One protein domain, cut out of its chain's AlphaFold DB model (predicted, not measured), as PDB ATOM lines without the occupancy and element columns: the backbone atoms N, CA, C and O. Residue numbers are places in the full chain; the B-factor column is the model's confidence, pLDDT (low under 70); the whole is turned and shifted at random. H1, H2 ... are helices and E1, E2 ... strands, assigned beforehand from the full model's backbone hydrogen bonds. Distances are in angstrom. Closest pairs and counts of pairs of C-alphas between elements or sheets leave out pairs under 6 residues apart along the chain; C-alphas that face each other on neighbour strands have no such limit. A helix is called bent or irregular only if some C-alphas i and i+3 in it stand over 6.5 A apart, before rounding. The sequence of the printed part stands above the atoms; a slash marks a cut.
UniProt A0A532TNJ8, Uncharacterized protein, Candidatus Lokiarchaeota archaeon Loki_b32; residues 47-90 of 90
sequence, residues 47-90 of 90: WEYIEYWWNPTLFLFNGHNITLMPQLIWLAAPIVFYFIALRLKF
ATOM      1  N   TRP A  47      84.970  65.702 121.323       86.25
ATOM      2  CA  TRP A  47      83.707  64.973 121.274       86.25
ATOM      3  C   TRP A  47      83.957  63.466 121.415       86.25
ATOM      4  O   TRP A  47      85.066  62.985 121.187       86.25
ATOM      5  N   GLU A  48      82.907  62.733 121.777       87.88
ATOM      6  CA  GLU A  48      82.869  61.270 121.804       87.88
ATOM      7  C   GLU A  48      81.492  60.779 121.340       87.88
ATOM      8  O   GLU A  48      80.494  61.498 121.463       87.88
ATOM      9  N   TYR A  49      81.426  59.564 120.797       86.44
ATOM     10  CA  TYR A  49      80.145  58.933 120.492       86.44
ATOM     11  C   TYR A  49      79.629  58.149 121.692       86.44
ATOM     12  O   TYR A  49      80.363  57.438 122.374       86.44
ATOM     13  N   ILE A  50      78.321  58.252 121.912       89.06
ATOM     14  CA  ILE A  50      77.628  57.512 122.962       89.06
ATOM     15  C   ILE A  50      77.344  56.096 122.460       89.06
ATOM     16  O   ILE A  50      76.933  55.891 121.309       89.06
ATOM     17  N   GLU A  51      77.549  55.118 123.338       90.62
ATOM     18  CA  GLU A  51      77.211  53.729 123.057       90.62
ATOM     19  C   GLU A  51      75.692  53.531 123.013       90.62
ATOM     20  O   GLU A  51      74.936  53.981 123.877       90.62
ATOM     21  N   TYR A  52      75.239  52.820 121.989       93.25
ATOM     22  CA  TYR A  52      73.855  52.382 121.863       93.25
ATOM     23  C   TYR A  52      73.830  50.939 121.369       93.25
ATOM     24  O   TYR A  52      74.804  50.445 120.810       93.25
ATOM     25  N   TRP A  53      72.690  50.257 121.491       94.31
ATOM     26  CA  TRP A  53      72.551  48.881 120.991       94.31
ATOM     27  C   TRP A  53      72.826  48.756 119.478       94.31
ATOM     28  O   TRP A  53      73.286  47.717 119.016       94.31
ATOM     29  N   TRP A  54      72.558  49.821 118.715       92.88
ATOM     30  CA  TRP A  54      72.839  49.926 117.278       92.88
ATOM     31  C   TRP A  54      74.217  50.540 116.974       92.88
ATOM     32  O   TRP A  54      74.664  50.491 115.832       92.88
ATOM     33  N   ASN A  55      74.888  51.100 117.984       95.44
ATOM     34  CA  ASN A  55      76.232  51.670 117.912       95.44
ATOM     35  C   ASN A  55      77.102  51.118 119.052       95.44
ATOM     36  O   ASN A  55      77.430  51.856 119.988       95.44
ATOM     37  N   PRO A  56      77.404  49.811 119.040       94.81
ATOM     38  CA  PRO A  56      78.188  49.211 120.102       94.81
ATOM     39  C   PRO A  56      79.613  49.770 120.106       94.81
ATOM     40  O   PRO A  56      80.175  50.115 119.061       94.81
ATOM     41  N   THR A  57      80.204  49.801 121.295       95.38
ATOM     42  CA  THR A  57      81.627  50.073 121.487       95.38
ATOM     43  C   THR A  57      82.446  48.953 120.848       95.38
ATOM     44  O   THR A  57      82.259  47.775 121.159       95.38
ATOM     45  N   LEU A  58      83.353  49.317 119.944       93.62
ATOM     46  CA  LEU A  58      84.310  48.402 119.328       93.62
ATOM     47  C   LEU A  58      85.472  48.121 120.278       93.62
ATOM     48  O   LEU A  58      85.849  46.968 120.488       93.62
ATOM     49  N   PHE A  59      86.041  49.185 120.843       93.69
ATOM     50  CA  PHE A  59      87.098  49.124 121.844       93.69
ATOM     51  C   PHE A  59      87.166  50.436 122.633       93.69
ATOM     52  O   PHE A  59      86.595  51.454 122.244       93.69
ATOM     53  N   LEU A  60      87.875  50.399 123.757       91.38
ATOM     54  CA  LEU A  60      88.127  51.565 124.598       91.38
ATOM     55  C   LEU A  60      89.468  52.199 124.231       91.38
ATOM     56  O   LEU A  60      90.478  51.500 124.107       91.38
ATOM     57  N   PHE A  61      89.497  53.524 124.136       89.38
ATOM     58  CA  PHE A  61      90.722  54.296 123.963       89.38
ATOM     59  C   PHE A  61      90.754  55.455 124.956       89.38
ATOM     60  O   PHE A  61      89.880  56.313 124.951       89.38
ATOM     61  N   ASN A  62      91.758  55.471 125.837       87.69
ATOM     62  CA  ASN A  62      91.908  56.491 126.883       87.69
ATOM     63  C   ASN A  62      90.658  56.676 127.779       87.69
ATOM     64  O   ASN A  62      90.365  57.776 128.224       87.69
ATOM     65  N   GLY A  63      89.903  55.600 128.025       86.19
ATOM     66  CA  GLY A  63      88.653  55.648 128.795       86.19
ATOM     67  C   GLY A  63      87.418  56.084 127.998       86.19
ATOM     68  O   GLY A  63      86.327  56.066 128.558       86.19
ATOM     69  N   HIS A  64      87.569  56.405 126.711       89.06
ATOM     70  CA  HIS A  64      86.477  56.756 125.805       89.06
ATOM     71  C   HIS A  64      86.083  55.574 124.919       89.06
ATOM     72  O   HIS A  64      86.921  54.748 124.539       89.06
ATOM     73  N   ASN A  65      84.800  55.511 124.570       91.75
ATOM     74  CA  ASN A  65      84.255  54.491 123.686       91.75
ATOM     75  C   ASN A  65      84.521  54.856 122.223       91.75
ATOM     76  O   ASN A  65      84.045  55.883 121.743       91.75
ATOM     77  N   ILE A  66      85.235  53.987 121.510       92.44
ATOM     78  CA  ILE A  66      85.341  54.038 120.050       92.44
ATOM     79  C   ILE A  66      84.233  53.162 119.485       92.44
ATOM     80  O   ILE A  66      84.137  51.981 119.837       92.44
ATOM     81  N   THR A  67      83.363  53.730 118.654       94.06
ATOM     82  CA  THR A  67      82.070  53.098 118.338       94.06
ATOM     83  C   THR A  67      81.956  52.622 116.887       94.06
ATOM     84  O   THR A  67      82.734  53.001 116.017       94.06
ATOM     85  N   LEU A  68      81.007  51.723 116.613       94.25
ATOM     86  CA  LEU A  68      80.871  51.066 115.306       94.25
ATOM     87  C   LEU A  68      80.304  51.974 114.200       94.25
ATOM     88  O   LEU A  68      80.680  51.858 113.035       94.25
ATOM     89  N   MET A  69      79.347  52.834 114.530       94.62
ATOM     90  CA  MET A  69      78.579  53.615 113.560       94.62
ATOM     91  C   MET A  69      79.457  54.565 112.731       94.62
ATOM     92  O   MET A  69      79.297  54.583 111.507       94.62
ATOM     93  N   PRO A  70      80.395  55.321 113.328       93.25
ATOM     94  CA  PRO A  70      81.317  56.169 112.576       93.25
ATOM     95  C   PRO A  70      82.134  55.364 111.550       93.25
ATOM     96  O   PRO A  70      82.127  55.709 110.363       93.25
ATOM     97  N   GLN A  71      82.668  54.202 111.945       94.31
ATOM     98  CA  GLN A  71      83.402  53.299 111.051       94.31
ATOM     99  C   GLN A  71      82.545  52.851 109.864       94.31
ATOM    100  O   GLN A  71      82.997  52.869 108.715       94.31
ATOM    101  N   LEU A  72      81.282  52.487 110.118       95.44
ATOM    102  CA  LEU A  72      80.341  52.071 109.074       95.44
ATOM    103  C   LEU A  72      80.012  53.207 108.101       95.44
ATOM    104  O   LEU A  72      79.941  52.972 106.893       95.44
ATOM    105  N   ILE A  73      79.841  54.435 108.595       95.94
ATOM    106  CA  ILE A  73      79.600  55.609 107.743       95.94
ATOM    107  C   ILE A  73      80.805  55.843 106.826       95.94
ATOM    108  O   ILE A  73      80.641  56.007 105.613       95.94
ATOM    109  N   TRP A  74      82.019  55.800 107.377       96.00
ATOM    110  CA  TRP A  74      83.253  56.003 106.614       96.00
ATOM    111  C   TRP A  74      83.653  54.798 105.756       96.00
ATOM    112  O   TRP A  74      84.504  54.935 104.879       96.00
ATOM    113  N   LEU A  75      83.021  53.640 105.951       96.31
ATOM    114  CA  LEU A  75      83.085  52.501 105.036       96.31
ATOM    115  C   LEU A  75      82.104  52.683 103.872       96.31
ATOM    116  O   LEU A  75      82.468  52.500 102.710       96.31
ATOM    117  N   ALA A  76      80.861  53.067 104.166       96.94
ATOM    118  CA  ALA A  76      79.802  53.205 103.171       96.94
ATOM    119  C   ALA A  76      80.041  54.389 102.221       96.94
ATOM    120  O   ALA A  76      79.849  54.257 101.010       96.94
ATOM    121  N   ALA A  77      80.498  55.531 102.739       96.00
ATOM    122  CA  ALA A  77      80.737  56.739 101.952       96.00
ATOM    123  C   ALA A  77      81.685  56.531 100.746       96.00
ATOM    124  O   ALA A  77      81.279  56.861  99.627       96.00
ATOM    125  N   PRO A  78      82.904  55.965 100.891       95.56
ATOM    126  CA  PRO A  78      83.790  55.723  99.752       95.56
ATOM    127  C   PRO A  78      83.233  54.686  98.772       95.56
ATOM    128  O   PRO A  78      83.467  54.819  97.572       95.56
ATOM    129  N   ILE A  79      82.466  53.693  99.242       96.19
ATOM    130  CA  ILE A  79      81.795  52.714  98.372       96.19
ATOM    131  C   ILE A  79      80.766  53.420  97.483       96.19
ATOM    132  O   ILE A  79      80.802  53.281  96.259       96.19
ATOM    133  N   VAL A  80      79.878  54.216  98.084       96.75
ATOM    134  CA  VAL A  80      78.856  54.981  97.355       96.75
ATOM    135  C   VAL A  80      79.514  55.953  96.377       96.75
ATOM    136  O   VAL A  80      79.150  55.979  95.200       96.75
ATOM    137  N   PHE A  81      80.527  56.695  96.832       94.69
ATOM    138  CA  PHE A  81      81.305  57.588  95.978       94.69
ATOM    139  C   PHE A  81      81.902  56.848  94.774       94.69
ATOM    140  O   PHE A  81      81.768  57.318  93.647       94.69
ATOM    141  N   TYR A  82      82.513  55.680  94.991       94.56
ATOM    142  CA  TYR A  82      83.148  54.901  93.932       94.56
ATOM    143  C   TYR A  82      82.158  54.515  92.829       94.56
ATOM    144  O   TYR A  82      82.417  54.743  91.646       94.56
ATOM    145  N   PHE A  83      80.990  53.991  93.202       95.00
ATOM    146  CA  PHE A  83      79.967  53.615  92.226       95.00
ATOM    147  C   PHE A  83      79.367  54.822  91.495       95.00
ATOM    148  O   PHE A  83      79.074  54.726  90.300       95.00
ATOM    149  N   ILE A  84      79.216  55.963  92.172       94.81
ATOM    150  CA  ILE A  84      78.791  57.210  91.525       94.81
ATOM    151  C   ILE A  84      79.855  57.680  90.524       94.81
ATOM    152  O   ILE A  84      79.504  58.005  89.391       94.81
ATOM    153  N   ALA A  85      81.137  57.660  90.894       92.00
ATOM    154  CA  ALA A  85      82.238  58.051  90.014       92.00
ATOM    155  C   ALA A  85      82.296  57.180  88.747       92.00
ATOM    156  O   ALA A  85      82.378  57.716  87.642       92.00
ATOM    157  N   LEU A  86      82.129  55.858  88.889       92.62
ATOM    158  CA  LEU A  86      82.024  54.936  87.750       92.62
ATOM    159  C   LEU A  86      80.836  55.269  86.834       92.62
ATOM    160  O   LEU A  86      80.946  55.192  85.611       92.62
ATOM    161  N   ARG A  87      79.685  55.641  87.410       91.94
ATOM    162  CA  ARG A  87      78.482  55.992  86.640       91.94
ATOM    163  C   ARG A  87      78.643  57.309  85.883       91.94
ATOM    164  O   ARG A  87      78.136  57.429  84.770       91.94
ATOM    165  N   LEU A  88      79.317  58.280  86.489       90.75
ATOM    166  CA  LEU A  88      79.562  59.595  85.899       90.75
ATOM    167  C   LEU A  88      80.756  59.608  84.932       90.75
ATOM    168  O   LEU A  88      80.905  60.589  84.213       90.75
ATOM    169  N   LYS A  89      81.546  58.521  84.871       77.31
ATOM    170  CA  LYS A  89      82.780  58.410  84.070       77.31
ATOM    171  C   LYS A  89      83.736  59.573  84.344       77.31
ATOM    172  O   LYS A  89      84.118  60.299  83.428       77.31
ATOM    173  N   PHE A  90      84.012  59.767  85.631       65.88
ATOM    174  CA  PHE A  90      84.892  60.817  86.141       65.88
ATOM    175  C   PHE A  90      86.335  60.689  85.640       65.88
ATOM    176  O   PHE A  90      86.767  59.545  85.378       65.88
TER     177      PHE A  90
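AT A GLANCE: This is residues 47 to 90 of the 90 residues of an uncharacterized protein of Candidatus Lokiarchaeota archaeon Loki_b32 (UniProt A0A532TNJ8). One long helix, H1, extends like a handle from a small head, which is made of the two-stranded hairpin E1 and E2 and the stretch of residues 47 to 56 with no named element. H1 makes most of the length, and residues 73 to 81 and 83 to 89 stick out free of the head. The printed part has 44 residues with two named strands and one named helix, in the order E1, E2, H1; the sheet, E1 - E2, is antiparallel, and the class is mixed, helices and strands. The whole is extended, with a radius of gyration of the C-alphas of 14.7 A, and a rod that spans 45 by 21 by 15 A.

IN THESE COORDINATES: The printed part begins at Trp 47, with its C-alpha at (83.707, 64.973, 121.274). E1 is residues 57 to 61, 10.3 A from first to last C-alpha, and begins at (81.627, 50.073, 121.487). E2 is residues 64 to 67, 9.4 A long. H1 is residues 68 to 88, 30.6 A long, and its last C-alpha is at (79.562, 59.595, 85.899). H1 is neither bent nor irregular, but only just: C-alphas 75 and 78 are 6.2 A apart.

HOW THE PARTS SIT: E1 and E2 form a hairpin, antiparallel at 147 degrees between their directions. N 58 and O 66 are within hydrogen-bond range at 2.8 A, as are N 61 and O 64 at 2.9 A. C-alphas 57 and 67 face each other at 4.4 A. The closest C-alphas of E1 and H1 are those of Leu 58 and Leu 68, 5.9 A apart, while their centres are 23.0 A apart. In H1, 15 of 17 O i to N i+4 pairs are within hydrogen-bond range.

THE WHOLE: The two C-alphas farthest apart, those of Gly 63 and Lys 89, are 45.2 A apart. The printed part has no cut and ends at Phe 90, the chain's last residue. The links E1 to E2 and E2 to H1 are tight. The mean pLDDT of the printed part is 92.0, and residue 90 is under 70.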